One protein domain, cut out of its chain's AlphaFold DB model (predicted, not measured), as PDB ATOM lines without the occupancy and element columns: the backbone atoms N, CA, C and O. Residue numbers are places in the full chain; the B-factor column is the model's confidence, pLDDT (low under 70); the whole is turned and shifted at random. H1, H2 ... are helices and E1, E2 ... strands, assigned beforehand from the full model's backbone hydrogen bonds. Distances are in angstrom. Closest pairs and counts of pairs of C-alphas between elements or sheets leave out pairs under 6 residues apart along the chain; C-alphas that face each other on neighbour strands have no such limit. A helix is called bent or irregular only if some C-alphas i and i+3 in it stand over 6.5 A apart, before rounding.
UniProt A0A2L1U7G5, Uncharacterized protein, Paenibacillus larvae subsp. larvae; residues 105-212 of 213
ATOM      1  N   HIS A 105     139.832 141.692 139.830       89.62
ATOM      2  CA  HIS A 105     138.955 142.459 138.938       89.62
ATOM      3  C   HIS A 105     138.145 141.580 137.983       89.62
ATOM      4  O   HIS A 105     137.242 142.068 137.312       89.62
ATOM      5  N   MET A 106     138.499 140.298 137.889       92.94
ATOM      6  CA  MET A 106     137.955 139.367 136.904       92.94
ATOM      7  C   MET A 106     137.257 138.167 137.542       92.94
ATOM      8  O   MET A 106     136.914 137.226 136.832       92.94
ATOM      9  N   GLU A 107     137.052 138.160 138.859       93.44
ATOM     10  CA  GLU A 107     136.561 136.990 139.593       93.44
ATOM     11  C   GLU A 107     135.262 136.416 138.997       93.44
ATOM     12  O   GLU A 107     135.156 135.201 138.777       93.44
ATOM     13  N   ASP A 108     134.322 137.300 138.670       94.38
ATOM     14  CA  ASP A 108     133.012 136.954 138.117       94.38
ATOM     15  C   ASP A 108     132.987 136.933 136.582       94.38
ATOM     16  O   ASP A 108     131.971 136.585 135.975       94.38
ATOM     17  N   PHE A 109     134.105 137.262 135.927       94.62
ATOM     18  CA  PHE A 109     134.175 137.268 134.470       94.62
ATOM     19  C   PHE A 109     134.066 135.845 133.936       94.62
ATOM     20  O   PHE A 109     134.720 134.909 134.406       94.62
ATOM     21  N   VAL A 110     133.236 135.692 132.911       95.69
ATOM     22  CA  VAL A 110     132.994 134.411 132.262       95.69
ATOM     23  C   VAL A 110     134.108 134.143 131.252       95.69
ATOM     24  O   VAL A 110     134.246 134.832 130.245       95.69
ATOM     25  N   LEU A 111     134.889 133.099 131.512       96.00
ATOM     26  CA  LEU A 111     136.001 132.660 130.678       96.00
ATOM     27  C   LEU A 111     135.691 131.313 130.024       96.00
ATOM     28  O   LEU A 111     134.969 130.467 130.570       96.00
ATOM     29  N   LYS A 112     136.300 131.072 128.865       95.81
ATOM     30  CA  LYS A 112     136.246 129.789 128.150       95.81
ATOM     31  C   LYS A 112     137.628 129.358 127.680       95.81
ATOM     32  O   LYS A 112     138.476 130.192 127.373       95.81
ATOM     33  N   VAL A 113     137.824 128.047 127.562       96.44
ATOM     34  CA  VAL A 113     139.051 127.478 126.995       96.44
ATOM     35  C   VAL A 113     139.024 127.642 125.480       96.44
ATOM     36  O   VAL A 113     138.194 127.047 124.793       96.44
ATOM     37  N   TYR A 114     139.950 128.437 124.951       94.94
ATOM     38  CA  TYR A 114     140.123 128.609 123.513       94.94
ATOM     39  C   TYR A 114     141.055 127.541 122.934       94.94
ATOM     40  O   TYR A 114     140.713 126.849 121.964       94.94
ATOM     41  N   LYS A 115     142.213 127.347 123.574       95.62
ATOM     42  CA  LYS A 115     143.190 126.317 123.214       95.62
ATOM     43  C   LYS A 115     143.630 125.505 124.422       95.62
ATOM     44  O   LYS A 115     143.573 125.973 125.554       95.62
ATOM     45  N   ILE A 116     144.092 124.286 124.162       97.06
ATOM     46  CA  ILE A 116     144.541 123.339 125.182       97.06
ATOM     47  C   ILE A 116     145.741 122.524 124.694       97.06
ATOM     48  O   ILE A 116     145.862 122.194 123.514       97.06
ATOM     49  N   GLN A 117     146.610 122.164 125.630       95.69
ATOM     50  CA  GLN A 117     147.692 121.207 125.465       95.69
ATOM     51  C   GLN A 117     147.761 120.308 126.705       95.69
ATOM     52  O   GLN A 117     147.925 120.787 127.825       95.69
ATOM     53  N   SER A 118     147.690 118.988 126.517       94.25
ATOM     54  CA  SER A 118     147.972 118.049 127.610       94.25
ATOM     55  C   SER A 118     149.477 117.984 127.864       94.25
ATOM     56  O   SER A 118     150.260 117.767 126.939       94.25
ATOM     57  N   LEU A 119     149.887 118.163 129.116       93.19
ATOM     58  CA  LEU A 119     151.288 118.080 129.541       93.19
ATOM     59  C   LEU A 119     151.622 116.724 130.185       93.19
ATOM     60  O   LEU A 119     152.721 116.529 130.698       93.19
ATOM     61  N   GLY A 120     150.679 115.778 130.157       90.06
ATOM     62  CA  GLY A 120     150.828 114.463 130.773       90.06
ATOM     63  C   GLY A 120     150.456 114.446 132.256       90.06
ATOM     64  O   GLY A 120     149.697 115.282 132.746       90.06
ATOM     65  N   GLN A 121     150.942 113.427 132.962       91.50
ATOM     66  CA  GLN A 121     150.640 113.190 134.373       91.50
ATOM     67  C   GLN A 121     151.781 113.643 135.277       91.50
ATOM     68  O   GLN A 121     152.950 113.597 134.896       91.50
ATOM     69  N   SER A 122     151.446 113.989 136.517       87.69
ATOM     70  CA  SER A 122     152.448 114.224 137.549       87.69
ATOM     71  C   SER A 122     153.293 112.977 137.807       87.69
ATOM     72  O   SER A 122     152.794 111.851 137.891       87.69
ATOM     73  N   ASN A 123     154.599 113.188 137.978       84.06
ATOM     74  CA  ASN A 123     155.532 112.127 138.345       84.06
ATOM     75  C   ASN A 123     155.295 111.617 139.769       84.06
ATOM     76  O   ASN A 123     155.434 110.421 140.006       84.06
ATOM     77  N   SER A 124     154.895 112.496 140.693       83.56
ATOM     78  CA  SER A 124     154.680 112.158 142.105       83.56
ATOM     79  C   SER A 124     153.288 111.596 142.392       83.56
ATOM     80  O   SER A 124     153.112 110.843 143.344       83.56
ATOM     81  N   ASN A 125     152.291 111.937 141.573       87.06
ATOM     82  CA  ASN A 125     150.943 111.395 141.692       87.06
ATOM     83  C   ASN A 125     150.322 111.212 140.306       87.06
ATOM     84  O   ASN A 125     149.777 112.153 139.732       87.06
ATOM     85  N   LYS A 126     150.336 109.976 139.802       88.81
ATOM     86  CA  LYS A 126     149.825 109.631 138.466       88.81
ATOM     87  C   LYS A 126     148.327 109.899 138.274       88.81
ATOM     88  O   LYS A 126     147.860 109.879 137.143       88.81
ATOM     89  N   ARG A 127     147.567 110.169 139.344       92.19
ATOM     90  CA  ARG A 127     146.159 110.593 139.243       92.19
ATOM     91  C   ARG A 127     146.006 112.050 138.809       92.19
ATOM     92  O   ARG A 127     144.942 112.409 138.324       92.19
ATOM     93  N   ILE A 128     147.032 112.882 139.000       92.94
ATOM     94  CA  ILE A 128     147.005 114.295 138.618       92.94
ATOM     95  C   ILE A 128     147.484 114.422 137.175       92.94
ATOM     96  O   ILE A 128     148.605 114.035 136.843       92.94
ATOM     97  N   HIS A 129     146.633 115.001 136.342       94.62
ATOM     98  CA  HIS A 129     146.909 115.380 134.967       94.62
ATOM     99  C   HIS A 129     147.158 116.884 134.881       94.62
ATOM    100  O   HIS A 129     146.518 117.669 135.581       94.62
ATOM    101  N   PHE A 130     148.068 117.280 133.997       95.56
ATOM    102  CA  PHE A 130     148.346 118.676 133.705       95.56
ATOM    103  C   PHE A 130     147.810 119.054 132.325       95.56
ATOM    104  O   PHE A 130     148.084 118.374 131.329       95.56
ATOM    105  N   TYR A 131     147.080 120.164 132.265       96.31
ATOM    106  CA  TYR A 131     146.586 120.746 131.020       96.31
ATOM    107  C   TYR A 131     146.938 122.222 130.988       96.31
ATOM    108  O   TYR A 131     146.494 122.984 131.841       96.31
ATOM    109  N   SER A 132     147.729 122.620 130.000       96.31
ATOM    110  CA  SER A 132     147.957 124.028 129.710       96.31
ATOM    111  C   SER A 132     146.848 124.534 128.807       96.31
ATOM    112  O   SER A 132     146.522 123.873 127.819       96.31
ATOM    113  N   VAL A 133     146.256 125.672 129.140       96.00
ATOM    114  CA  VAL A 133     145.159 126.261 128.381       96.00
ATOM    115  C   VAL A 133     145.383 127.735 128.118       96.00
ATOM    116  O   VAL A 133     146.066 128.425 128.869       96.00
ATOM    117  N   GLU A 134     144.740 128.193 127.056       95.38
ATOM    118  CA  GLU A 134     144.482 129.597 126.784       95.38
ATOM    119  C   GLU A 134     143.028 129.882 127.185       95.38
ATOM    120  O   GLU A 134     142.099 129.365 126.550       95.38
ATOM    121  N   LEU A 135     142.830 130.638 128.265       95.38
ATOM    122  CA  LEU A 135     141.527 131.139 128.690       95.38
ATOM    123  C   LEU A 135     141.261 132.478 128.016       95.38
ATOM    124  O   LEU A 135     142.132 133.338 127.995       95.38
ATOM    125  N   THR A 136     140.049 132.643 127.497       93.88
ATOM    126  CA  THR A 136     139.610 133.887 126.855       93.88
ATOM    127  C   THR A 136     138.305 134.367 127.460       93.88
ATOM    128  O   THR A 136     137.437 133.537 127.759       93.88
ATOM    129  N   ASP A 137     138.170 135.678 127.613       87.75
ATOM    130  CA  ASP A 137     136.906 136.333 127.944       87.75
ATOM    131  C   ASP A 137     136.113 136.690 126.665       87.75
ATOM    132  O   ASP A 137     136.445 136.261 125.550       87.75
ATOM    133  N   GLU A 138     135.027 137.449 126.814       79.06
ATOM    134  CA  GLU A 138     134.228 137.932 125.681       79.06
ATOM    135  C   GLU A 138     134.953 139.002 124.846       79.06
ATOM    136  O   GLU A 138     134.774 139.039 123.624       79.06
ATOM    137  N   ASN A 139     135.823 139.806 125.470       79.50
ATOM    138  CA  ASN A 139     136.625 140.846 124.812       79.50
ATOM    139  C   ASN A 139     137.892 140.304 124.129       79.50
ATOM    140  O   ASN A 139     138.574 141.045 123.422       79.50
ATOM    141  N   ARG A 140     138.148 138.995 124.254       72.12
ATOM    142  CA  ARG A 140     139.319 138.266 123.745       72.12
ATOM    143  C   ARG A 140     140.633 138.610 124.443       72.12
ATOM    144  O   ARG A 140     141.692 138.330 123.875       72.12
ATOM    145  N   ASP A 141     140.575 139.116 125.668       82.94
ATOM    146  CA  ASP A 141     141.740 139.068 126.543       82.94
ATOM    147  C   ASP A 141     142.097 137.602 126.787       82.94
ATOM    148  O   ASP A 141     141.222 136.747 126.961       82.94
ATOM    149  N   SER A 142     143.391 137.295 126.722       90.44
ATOM    150  CA  SER A 142     143.894 135.926 126.700       90.44
ATOM    151  C   SER A 142     144.874 135.691 127.838       90.44
ATOM    152  O   SER A 142     145.813 136.459 128.037       90.44
ATOM    153  N   PHE A 143     144.652 134.605 128.576       93.12
ATOM    154  CA  PHE A 143     145.462 134.215 129.722       93.12
ATOM    155  C   PHE A 143     145.914 132.770 129.572       93.12
ATOM    156  O   PHE A 143     145.096 131.851 129.455       93.12
ATOM    157  N   PHE A 144     147.224 132.552 129.624       93.19
ATOM    158  CA  PHE A 144     147.787 131.208 129.630       93.19
ATOM    159  C   PHE A 144     147.913 130.688 131.055       93.19
ATOM    160  O   PHE A 144     148.513 131.324 131.917       93.19
ATOM    161  N   TYR A 145     147.370 129.499 131.301       95.06
ATOM    162  CA  TYR A 145     147.430 128.877 132.615       95.06
ATOM    163  C   TYR A 145     147.522 127.359 132.508       95.06
ATOM    164  O   TYR A 145     146.880 126.733 131.667       95.06
ATOM    165  N   THR A 146     148.310 126.744 133.386       95.75
ATOM    166  CA  THR A 146     148.399 125.284 133.483       95.75
ATOM    167  C   THR A 146     147.599 124.811 134.670       95.75
ATOM    168  O   THR A 146     148.000 125.080 135.791       95.75
ATOM    169  N   PHE A 147     146.540 124.048 134.428       96.62
ATOM    170  CA  PHE A 147     145.734 123.396 135.451       96.62
ATOM    171  C   PHE A 147     146.331 122.058 135.881       96.62
ATOM    172  O   PHE A 147     146.749 121.259 135.036       96.62
ATOM    173  N   ALA A 148     146.299 121.776 137.183       96.31
ATOM    174  CA  ALA A 148     146.504 120.437 137.733       96.31
ATOM    175  C   ALA A 148     145.156 119.852 138.166       96.31
ATOM    176  O   ALA A 148     144.497 120.413 139.028       96.31
ATOM    177  N   THR A 149     144.731 118.727 137.597       96.06
ATOM    178  CA  THR A 149     143.382 118.185 137.836       96.06
ATOM    179  C   THR A 149     143.377 116.663 137.878       96.06
ATOM    180  O   THR A 149     144.169 116.013 137.199       96.06
ATOM    181  N   MET A 150     142.477 116.065 138.664       95.31
ATOM    182  CA  MET A 150     142.248 114.612 138.626       95.31
ATOM    183  C   MET A 150     141.366 114.175 137.445       95.31
ATOM    184  O   MET A 150     141.158 112.977 137.235       95.31
ATOM    185  N   LYS A 151     140.832 115.127 136.668       95.38
ATOM    186  CA  LYS A 151     139.971 114.843 135.518       95.38
ATOM    187  C   LYS A 151     140.759 114.203 134.371       95.38
ATOM    188  O   LYS A 151     141.812 114.681 133.939       95.38
ATOM    189  N   LYS A 152     140.199 113.121 133.830       92.12
ATOM    190  CA  LYS A 152     140.701 112.437 132.628       92.12
ATOM    191  C   LYS A 152     140.344 113.222 131.356       92.12
ATOM    192  O   LYS A 152     139.387 113.998 131.388       92.12
ATOM    193  N   PRO A 153     141.013 112.976 130.211       91.81
ATOM    194  CA  PRO A 153     140.758 113.712 128.967       91.81
ATOM    195  C   PRO A 153     139.276 113.796 128.558       91.81
ATOM    196  O   PRO A 153     138.796 114.880 128.245       91.81
ATOM    197  N   ASN A 154     138.515 112.701 128.658       91.12
ATOM    198  CA  ASN A 154     137.089 112.682 128.281       91.12
ATOM    199  C   ASN A 154     136.199 113.481 129.251       91.12
ATOM    200  O   ASN A 154     135.115 113.933 128.885       91.12
ATOM    201  N   GLN A 155     136.622 113.648 130.510       94.06
ATOM    202  CA  GLN A 155     135.941 114.533 131.460       94.06
ATOM    203  C   GLN A 155     136.260 115.990 131.131       94.06
ATOM    204  O   GLN A 155     135.342 116.793 131.033       94.06
ATOM    205  N   ILE A 156     137.527 116.307 130.849       95.56
ATOM    206  CA  ILE A 156     137.947 117.646 130.410       95.56
ATOM    207  C   ILE A 156     137.176 118.078 129.163       95.56
ATOM    208  O   ILE A 156     136.585 119.151 129.147       95.56
ATOM    209  N   ALA A 157     137.108 117.227 128.140       93.56
ATOM    210  CA  ALA A 157     136.417 117.539 126.892       93.56
ATOM    211  C   ALA A 157     134.930 117.884 127.082       93.56
ATOM    212  O   ALA A 157     134.388 118.706 126.345       93.56
ATOM    213  N   ARG A 158     134.269 117.274 128.072       92.00
ATOM    214  CA  ARG A 158     132.863 117.547 128.390       92.00
ATOM    215  C   ARG A 158     132.709 118.770 129.291       92.00
ATOM    216  O   ARG A 158     131.937 119.670 128.973       92.00
ATOM    217  N   ASP A 159     133.463 118.824 130.383       93.75
ATOM    218  CA  ASP A 159     133.292 119.824 131.439       93.75
ATOM    219  C   ASP A 159     133.858 121.193 131.057       93.75
ATOM    220  O   ASP A 159     133.338 122.229 131.475       93.75
ATOM    221  N   TRP A 160     134.957 121.225 130.302       95.62
ATOM    222  CA  TRP A 160     135.659 122.463 129.952       95.62
ATOM    223  C   TRP A 160     135.166 123.088 128.646       95.62
ATOM    224  O   TRP A 160     135.583 124.189 128.308       95.62
ATOM    225  N   GLY A 161     134.223 122.437 127.954       90.56
ATOM    226  CA  GLY A 161     133.512 123.032 126.819       90.56
ATOM    227  C   GLY A 161     132.483 124.087 127.216       90.56
ATOM    228  O   GLY A 161     132.033 124.847 126.365       90.56
ATOM    229  N   LYS A 162     132.115 124.147 128.500       91.81
ATOM    230  CA  LYS A 162     131.246 125.187 129.053       91.81
ATOM    231  C   LYS A 162     132.089 126.330 129.600       91.81
ATOM    232  O   LYS A 162     133.110 126.089 130.253       91.81
ATOM    233  N   SER A 163     131.631 127.554 129.364       93.88
ATOM    234  CA  SER A 163     132.181 128.733 130.020       93.88
ATOM    235  C   SER A 163     131.904 128.695 131.528       93.88
ATOM    236  O   SER A 163     130.930 128.083 131.974       93.88
ATOM    237  N   LYS A 164     132.798 129.297 132.315       96.38
ATOM    238  CA  LYS A 164     132.699 129.397 133.780       96.38
ATOM    239  C   LYS A 164     133.244 130.743 134.240       96.38
ATOM    240  O   LYS A 164     134.027 131.351 133.513       96.38
ATOM    241  N   THR A 165     132.879 131.172 135.442       96.81
ATOM    242  CA  THR A 165     133.513 132.332 136.087       96.81
ATOM    243  C   THR A 165     134.994 132.055 136.358       96.81
ATOM    244  O   THR A 165     135.413 130.892 136.452       96.81
ATOM    245  N   ALA A 166     135.812 133.096 136.512       96.25
ATOM    246  CA  ALA A 166     137.210 132.926 136.901       96.25
ATOM    247  C   ALA A 166     137.344 132.225 138.263       96.25
ATOM    248  O   ALA A 166     138.236 131.391 138.434       96.25
ATOM    249  N   ALA A 167     136.442 132.497 139.211       96.94
ATOM    250  CA  ALA A 167     136.392 131.793 140.492       96.94
ATOM    251  C   ALA A 167     136.205 130.278 140.333       96.94
ATOM    252  O   ALA A 167     136.881 129.493 141.002       96.94
ATOM    253  N   ASP A 168     135.312 129.854 139.441       97.19
ATOM    254  CA  ASP A 168     135.066 128.435 139.190       97.19
ATOM    255  C   ASP A 168     136.203 127.784 138.409       97.19
ATOM    256  O   ASP A 168     136.564 126.644 138.700       97.19
ATOM    257  N   TRP A 169     136.827 128.511 137.480       97.50
ATOM    258  CA  TRP A 169     138.052 128.050 136.832       97.50
ATOM    259  C   TRP A 169     139.172 127.819 137.839       97.50
ATOM    260  O   TRP A 169     139.752 126.740 137.843       97.50
ATOM    261  N   LEU A 170     139.437 128.763 138.742       97.44
ATOM    262  CA  LEU A 170     140.458 128.597 139.779       97.44
ATOM    263  C   LEU A 170     140.219 127.332 140.629       97.44
ATOM    264  O   LEU A 170     141.167 126.637 140.996       97.44
ATOM    265  N   ARG A 171     138.951 126.991 140.898       96.94
ATOM    266  CA  ARG A 171     138.541 125.794 141.657       96.94
ATOM    267  C   ARG A 171     138.659 124.476 140.885       96.94
ATOM    268  O   ARG A 171     138.552 123.420 141.511       96.94
ATOM    269  N   GLU A 172     138.879 124.503 139.570       96.75
ATOM    270  CA  GLU A 172     139.201 123.306 138.772       96.75
ATOM    271  C   GLU A 172     140.635 122.808 139.028       96.75
ATOM    272  O   GLU A 172     140.968 121.673 138.670       96.75
ATOM    273  N   ASP A 173     141.481 123.635 139.654       96.50
ATOM    274  CA  ASP A 173     142.856 123.285 139.984       96.50
ATOM    275  C   ASP A 173     142.976 122.623 141.366       96.50
ATOM    276  O   ASP A 173     142.670 123.210 142.400       96.50
ATOM    277  N   GLU A 174     143.529 121.417 141.431       95.62
ATOM    278  CA  GLU A 174     143.811 120.712 142.688       95.62
ATOM    279  C   GLU A 174     144.753 121.503 143.608       95.62
ATOM    280  O   GLU A 174     144.682 121.407 144.838       95.62
ATOM    281  N   ARG A 175     145.637 122.327 143.034       95.88
ATOM    282  CA  ARG A 175     146.585 123.155 143.785       95.88
ATOM    283  C   ARG A 175     145.869 124.271 144.541       95.88
ATOM    284  O   ARG A 175     146.359 124.650 145.602       95.88
ATOM    285  N   PHE A 176     144.685 124.704 144.095       97.25
ATOM    286  CA  PHE A 176     143.827 125.614 144.859       97.25
ATOM    287  C   PHE A 176     143.481 125.022 146.229       97.25
ATOM    288  O   PHE A 176     143.709 125.655 147.258       97.25
ATOM    289  N   TYR A 177     143.008 123.773 146.280       96.31
ATOM    290  CA  TYR A 177     142.634 123.122 147.542       96.31
ATOM    291  C   TYR A 177     143.840 122.805 148.429       96.31
ATOM    292  O   TYR A 177     143.725 122.795 149.656       96.31
ATOM    293  N   ILE A 178     145.003 122.554 147.823       95.19
ATOM    294  CA  ILE A 178     146.261 122.397 148.557       95.19
ATOM    295  C   ILE A 178     146.635 123.713 149.249       95.19
ATOM    296  O   ILE A 178     146.939 123.703 150.443       95.19
ATOM    297  N   LEU A 179     146.579 124.833 148.523       96.69
ATOM    298  CA  LEU A 179     146.925 126.154 149.046       96.69
ATOM    299  C   LEU A 179     145.897 126.683 150.045       96.69
ATOM    300  O   LEU A 179     146.281 127.249 151.061       96.69
ATOM    301  N   LYS A 180     144.610 126.394 149.839       95.81
ATOM    302  CA  LYS A 180     143.551 126.699 150.810       95.81
ATOM    303  C   LYS A 180     143.808 126.058 152.180       95.81
ATOM    304  O   LYS A 180     143.421 126.608 153.207       95.81
ATOM    305  N   LYS A 181     144.470 124.893 152.215       95.00
ATOM    306  CA  LYS A 181     144.893 124.237 153.465       95.00
ATOM    307  C   LYS A 181     146.195 124.812 154.021       95.00
ATOM    308  O   LYS A 181     146.350 124.870 155.236       95.00
ATOM    309  N   ASN A 182     147.140 125.170 153.155       94.44
ATOM    310  CA  ASN A 182     148.429 125.730 153.550       94.44
ATOM    311  C   ASN A 182     148.984 126.659 152.457       94.44
ATOM    312  O   ASN A 182     149.536 126.187 151.459       94.44
ATOM    313  N   LEU A 183     148.893 127.972 152.690       94.25
ATOM    314  CA  LEU A 183     149.348 129.014 151.762       94.25
ATOM    315  C   LEU A 183     150.872 129.088 151.623       94.25
ATOM    316  O   LEU A 183     151.367 129.597 150.619       94.25
ATOM    317  N   HIS A 184     151.630 128.537 152.573       93.75
ATOM    318  CA  HIS A 184     153.098 128.477 152.520       93.75
ATOM    319  C   HIS A 184     153.617 127.287 151.721       93.75
ATOM    320  O   HIS A 184     154.816 127.174 151.465       93.75
ATOM    321  N   LYS A 185     152.734 126.372 151.307       93.50
ATOM    322  CA  LYS A 185     153.151 125.192 150.559       93.50
ATOM    323  C   LYS A 185     153.726 125.597 149.204       93.50
ATOM    324  O   LYS A 185     153.086 126.297 148.422       93.50
ATOM    325  N   HIS A 186     154.927 125.103 148.915       89.81
ATOM    326  CA  HIS A 186     155.526 125.236 147.595       89.81
ATOM    327  C   HIS A 186     154.738 124.395 146.584       89.81
ATOM    328  O   HIS A 186     154.493 123.203 146.799       89.81
ATOM    329  N   ILE A 187     154.351 125.017 145.475       88.50
ATOM    330  CA  ILE A 187     153.562 124.391 144.421       88.50
ATOM    331  C   ILE A 187     154.425 124.252 143.176       88.50
ATOM    332  O   ILE A 187     155.028 125.209 142.707       88.50
ATOM    333  N   TYR A 188     154.469 123.041 142.625       83.75
ATOM    334  CA  TYR A 188     155.080 122.824 141.324       83.75
ATOM    335  C   TYR A 188     154.148 123.328 140.214       83.75
ATOM    336  O   TYR A 188     152.968 122.956 140.153       83.75
ATOM    337  N   VAL A 189     154.695 124.147 139.322       80.75
ATOM    338  CA  VAL A 189     154.027 124.616 138.108       80.75
ATOM    339  C   VAL A 189     154.838 124.100 136.920       80.75
ATOM    340  O   VAL A 189     156.001 124.483 136.778       80.75
ATOM    341  N   PRO A 190     154.279 123.205 136.085       82.56
ATOM    342  CA  PRO A 190     154.931 122.829 134.840       82.56
ATOM    343  C   PRO A 190     155.152 124.074 133.968       82.56
ATOM    344  O   PRO A 190     154.256 124.925 133.913       82.56
ATOM    345  N   PRO A 191     156.294 124.188 133.270       82.25
ATOM    346  CA  PRO A 191     156.539 125.314 132.379       82.25
ATOM    347  C   PRO A 191     155.467 125.371 131.286       82.25
ATOM    348  O   PRO A 191     155.001 124.332 130.804       82.25
ATOM    349  N   LEU A 192     155.087 126.587 130.890       84.44
ATOM    350  CA  LEU A 192     154.154 126.775 129.787       84.44
ATOM    351  C   LEU A 192     154.773 126.216 128.495       84.44
ATOM    352  O   LEU A 192     155.939 126.495 128.193       84.44
ATOM    353  N   PRO A 193     154.030 125.409 127.723       85.12
ATOM    354  CA  PRO A 193     154.507 124.929 126.442       85.12
ATOM    355  C   PRO A 193     154.590 126.086 125.441       85.12
ATOM    356  O   PRO A 193     153.874 127.081 125.541       85.12
ATOM    357  N   HIS A 194     155.439 125.924 124.428       83.38
ATOM    358  CA  HIS A 194     155.542 126.888 123.335       83.38
ATOM    359  C   HIS A 194     154.174 127.071 122.628       83.38
ATOM    360  O   HIS A 194     153.474 126.071 122.426       83.38
ATOM    361  N   PRO A 195     153.783 128.291 122.194       81.88
ATOM    362  CA  PRO A 195     152.448 128.571 121.641       81.88
ATOM    363  C   PRO A 195     151.996 127.660 120.486       81.88
ATOM    364  O   PRO A 195     150.815 127.357 120.349       81.88
ATOM    365  N   ASN A 196     152.931 127.156 119.676       85.38
ATOM    366  CA  ASN A 196     152.642 126.229 118.571       85.38
ATOM    367  C   ASN A 196     152.254 124.802 119.002       85.38
ATOM    368  O   ASN A 196     151.895 123.990 118.153       85.38
ATOM    369  N   LYS A 197     152.372 124.462 120.290       91.31
ATOM    370  CA  LYS A 197     151.986 123.146 120.809       91.31
ATOM    371  C   LYS A 197     150.491 123.053 121.072       91.31
ATOM    372  O   LYS A 197     149.954 121.955 121.041       91.31
ATOM    373  N   TYR A 198     149.824 124.177 121.307       94.56
ATOM    374  CA  TYR A 198     148.409 124.188 121.632       94.56
ATOM    375  C   TYR A 198     147.547 123.819 120.423       94.56
ATOM    376  O   TYR A 198     147.769 124.297 119.310       94.56
ATOM    377  N   MET A 199     146.509 123.022 120.662       95.38
ATOM    378  CA  MET A 199     145.435 122.789 119.697       95.38
ATOM    379  C   MET A 199     144.167 123.520 120.129       95.38
ATOM    380  O   MET A 199     143.977 123.798 121.314       95.38
ATOM    381  N   SER A 200     143.276 123.821 119.181       95.56
ATOM    382  CA  SER A 200     141.970 124.386 119.530       95.56
ATOM    383  C   SER A 200     141.185 123.412 120.413       95.56
ATOM    384  O   SER A 200     141.272 122.189 120.251       95.56
ATOM    385  N   PHE A 201     140.391 123.948 121.342       95.25
ATOM    386  CA  PHE A 201     139.620 123.103 122.251       95.25
ATOM    387  C   PHE A 201     138.608 122.213 121.507       95.25
ATOM    388  O   PHE A 201     138.454 121.041 121.837       95.25
ATOM    389  N   SER A 202     137.999 122.721 120.431       93.81
ATOM    390  CA  SER A 202     137.105 121.936 119.562       93.81
ATOM    391  C   SER A 202     137.769 120.680 118.972       93.81
ATOM    392  O   SER A 202     137.176 119.601 118.993       93.81
ATOM    393  N   ILE A 203     139.024 120.781 118.509       94.25
ATOM    394  CA  ILE A 203     139.787 119.629 118.001       94.25
ATOM    395  C   ILE A 203     140.075 118.643 119.135       94.25
ATOM    396  O   ILE A 203     139.956 117.431 118.945       94.25
ATOM    397  N   PHE A 204     140.437 119.145 120.319       94.38
ATOM    398  CA  PHE A 204     140.645 118.301 121.495       94.38
ATOM    399  C   PHE A 204     139.381 117.494 121.834       94.38
ATOM    400  O   PHE A 204     139.467 116.274 121.986       94.38
ATOM    401  N   GLN A 205     138.206 118.136 121.851       93.12
ATOM    402  CA  GLN A 205     136.927 117.465 122.103       93.12
ATOM    403  C   GLN A 205     136.661 116.341 121.097       93.12
ATOM    404  O   GLN A 205     136.421 115.203 121.506       93.12
ATOM    405  N   GLN A 206     136.785 116.624 119.797       91.06
ATOM    406  CA  GLN A 206     136.576 115.628 118.739       91.06
ATOM    407  C   GLN A 206     137.511 114.423 118.888       91.06
ATOM    408  O   GLN A 206     137.065 113.280 118.797       91.06
ATOM    409  N   ARG A 207     138.799 114.657 119.174       90.38
ATOM    410  CA  ARG A 207     139.786 113.581 119.356       90.38
ATOM    411  C   ARG A 207     139.468 112.704 120.559       90.38
ATOM    412  O   ARG A 207     139.562 111.489 120.460       90.38
ATOM    413  N   THR A 208     139.087 113.302 121.685       86.69
ATOM    414  CA  THR A 208     138.746 112.541 122.900       86.69
ATOM    415  C   THR A 208     137.452 111.741 122.770       86.69
ATOM    416  O   THR A 208     137.380 110.634 123.286       86.69
ATOM    417  N   GLN A 209     136.456 112.255 122.040       75.50
ATOM    418  CA  GLN A 209     135.198 111.543 121.783       75.50
ATOM    419  C   GLN A 209     135.355 110.450 120.714       75.50
ATOM    420  O   GLN A 209     134.713 109.410 120.792       75.50
ATOM    421  N   GLY A 210     136.239 110.652 119.731       61.25
ATOM    422  CA  GLY A 210     136.559 109.650 118.709       61.25
ATOM    423  C   GLY A 210     137.334 108.437 119.233       61.25
ATOM    424  O   GLY A 210     137.299 107.397 118.595       61.25
ATOM    425  N   MET A 211     137.989 108.544 120.397       57.16
ATOM    426  CA  MET A 211     138.652 107.417 121.074       57.16
ATOM    427  C   MET A 211     137.677 106.471 121.809       57.16
ATOM    428  O   MET A 211     138.123 105.477 122.375       57.16
ATOM    429  N   GLU A 212     136.372 106.776 121.840       50.12
ATOM    430  CA  GLU A 212     135.325 105.913 122.420       50.12
ATOM    431  C   GLU A 212     134.639 104.992 121.383       50.12
ATOM    432  O   GLU A 212     133.716 104.261 121.745       50.12
TER     433      GLU A 212
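This is residues 105 to 212 of the 213 residues of an uncharacterized protein of Paenibacillus larvae subsp. larvae (UniProt A0A2L1U7G5). A strongly twisted sheet of three strands, with E1 sharply bent, makes the middle, and short helices are set round it: H2 beside E1, H3 at one end, and H4 with H1 at the other. The long link of residues 182 to 200 runs from H3 past the sheet to H4, on the side away from H1 and H2. The 108 printed residues include E1, E2, E3, H1, H2, H3 and H4 in chain order; the class is mixed, and the antiparallel sheet is a meander, each strand beside the one before. The whole is compact, with a radius of gyration of the C-alphas of 13.8 A and spans of 39 by 34 by 25 A.

E1, residues 110 to 121, bends by 74 degrees at residue 115 and forms a hairpin with E2, residues 129 to 136; N 117 and O 132 are 2.8 A apart. E2 forms a hairpin with E3, residues 142 to 149; N 133 and O 145 are 2.8 A apart. H1, residues 153 to 159, only grazes the sheet. H2, residues 166 to 171, stands at the sheet's level, its height 2.6 A. H3, residues 174 to 181, only grazes the sheet; its closest C-alphas to E3 are Glu 174 and Thr 149, 5.5 A apart. H4, residues 201 to 210, lies over E1 and E2 at a height of 11.4 A. H4 touches H1 at a steep tilt of 59 degrees, opposite ways, closest at C-alphas 205 and 157, 4.8 A apart. Every O i to N i+4 pair is within hydrogen-bond range in H2, H3 and H4, and 2 of 3 in H1.

E1 measures 27.7 A from C-alpha 110 at (132.994, 134.411, 132.262), E2 21.5 A and E3 21.0 A. H1 measures 10.0 A, H2 8.7 A, H3 11.4 A and H4 14.2 A, ending at C-alpha 210, (136.559, 109.650, 118.709).

The farthest C-alphas, of His 184 and Gly 210, are 42.1 A apart. The printed part has no cut, and the link from H3 to H4 is long. Residues 210 to 212 have pLDDT under 70.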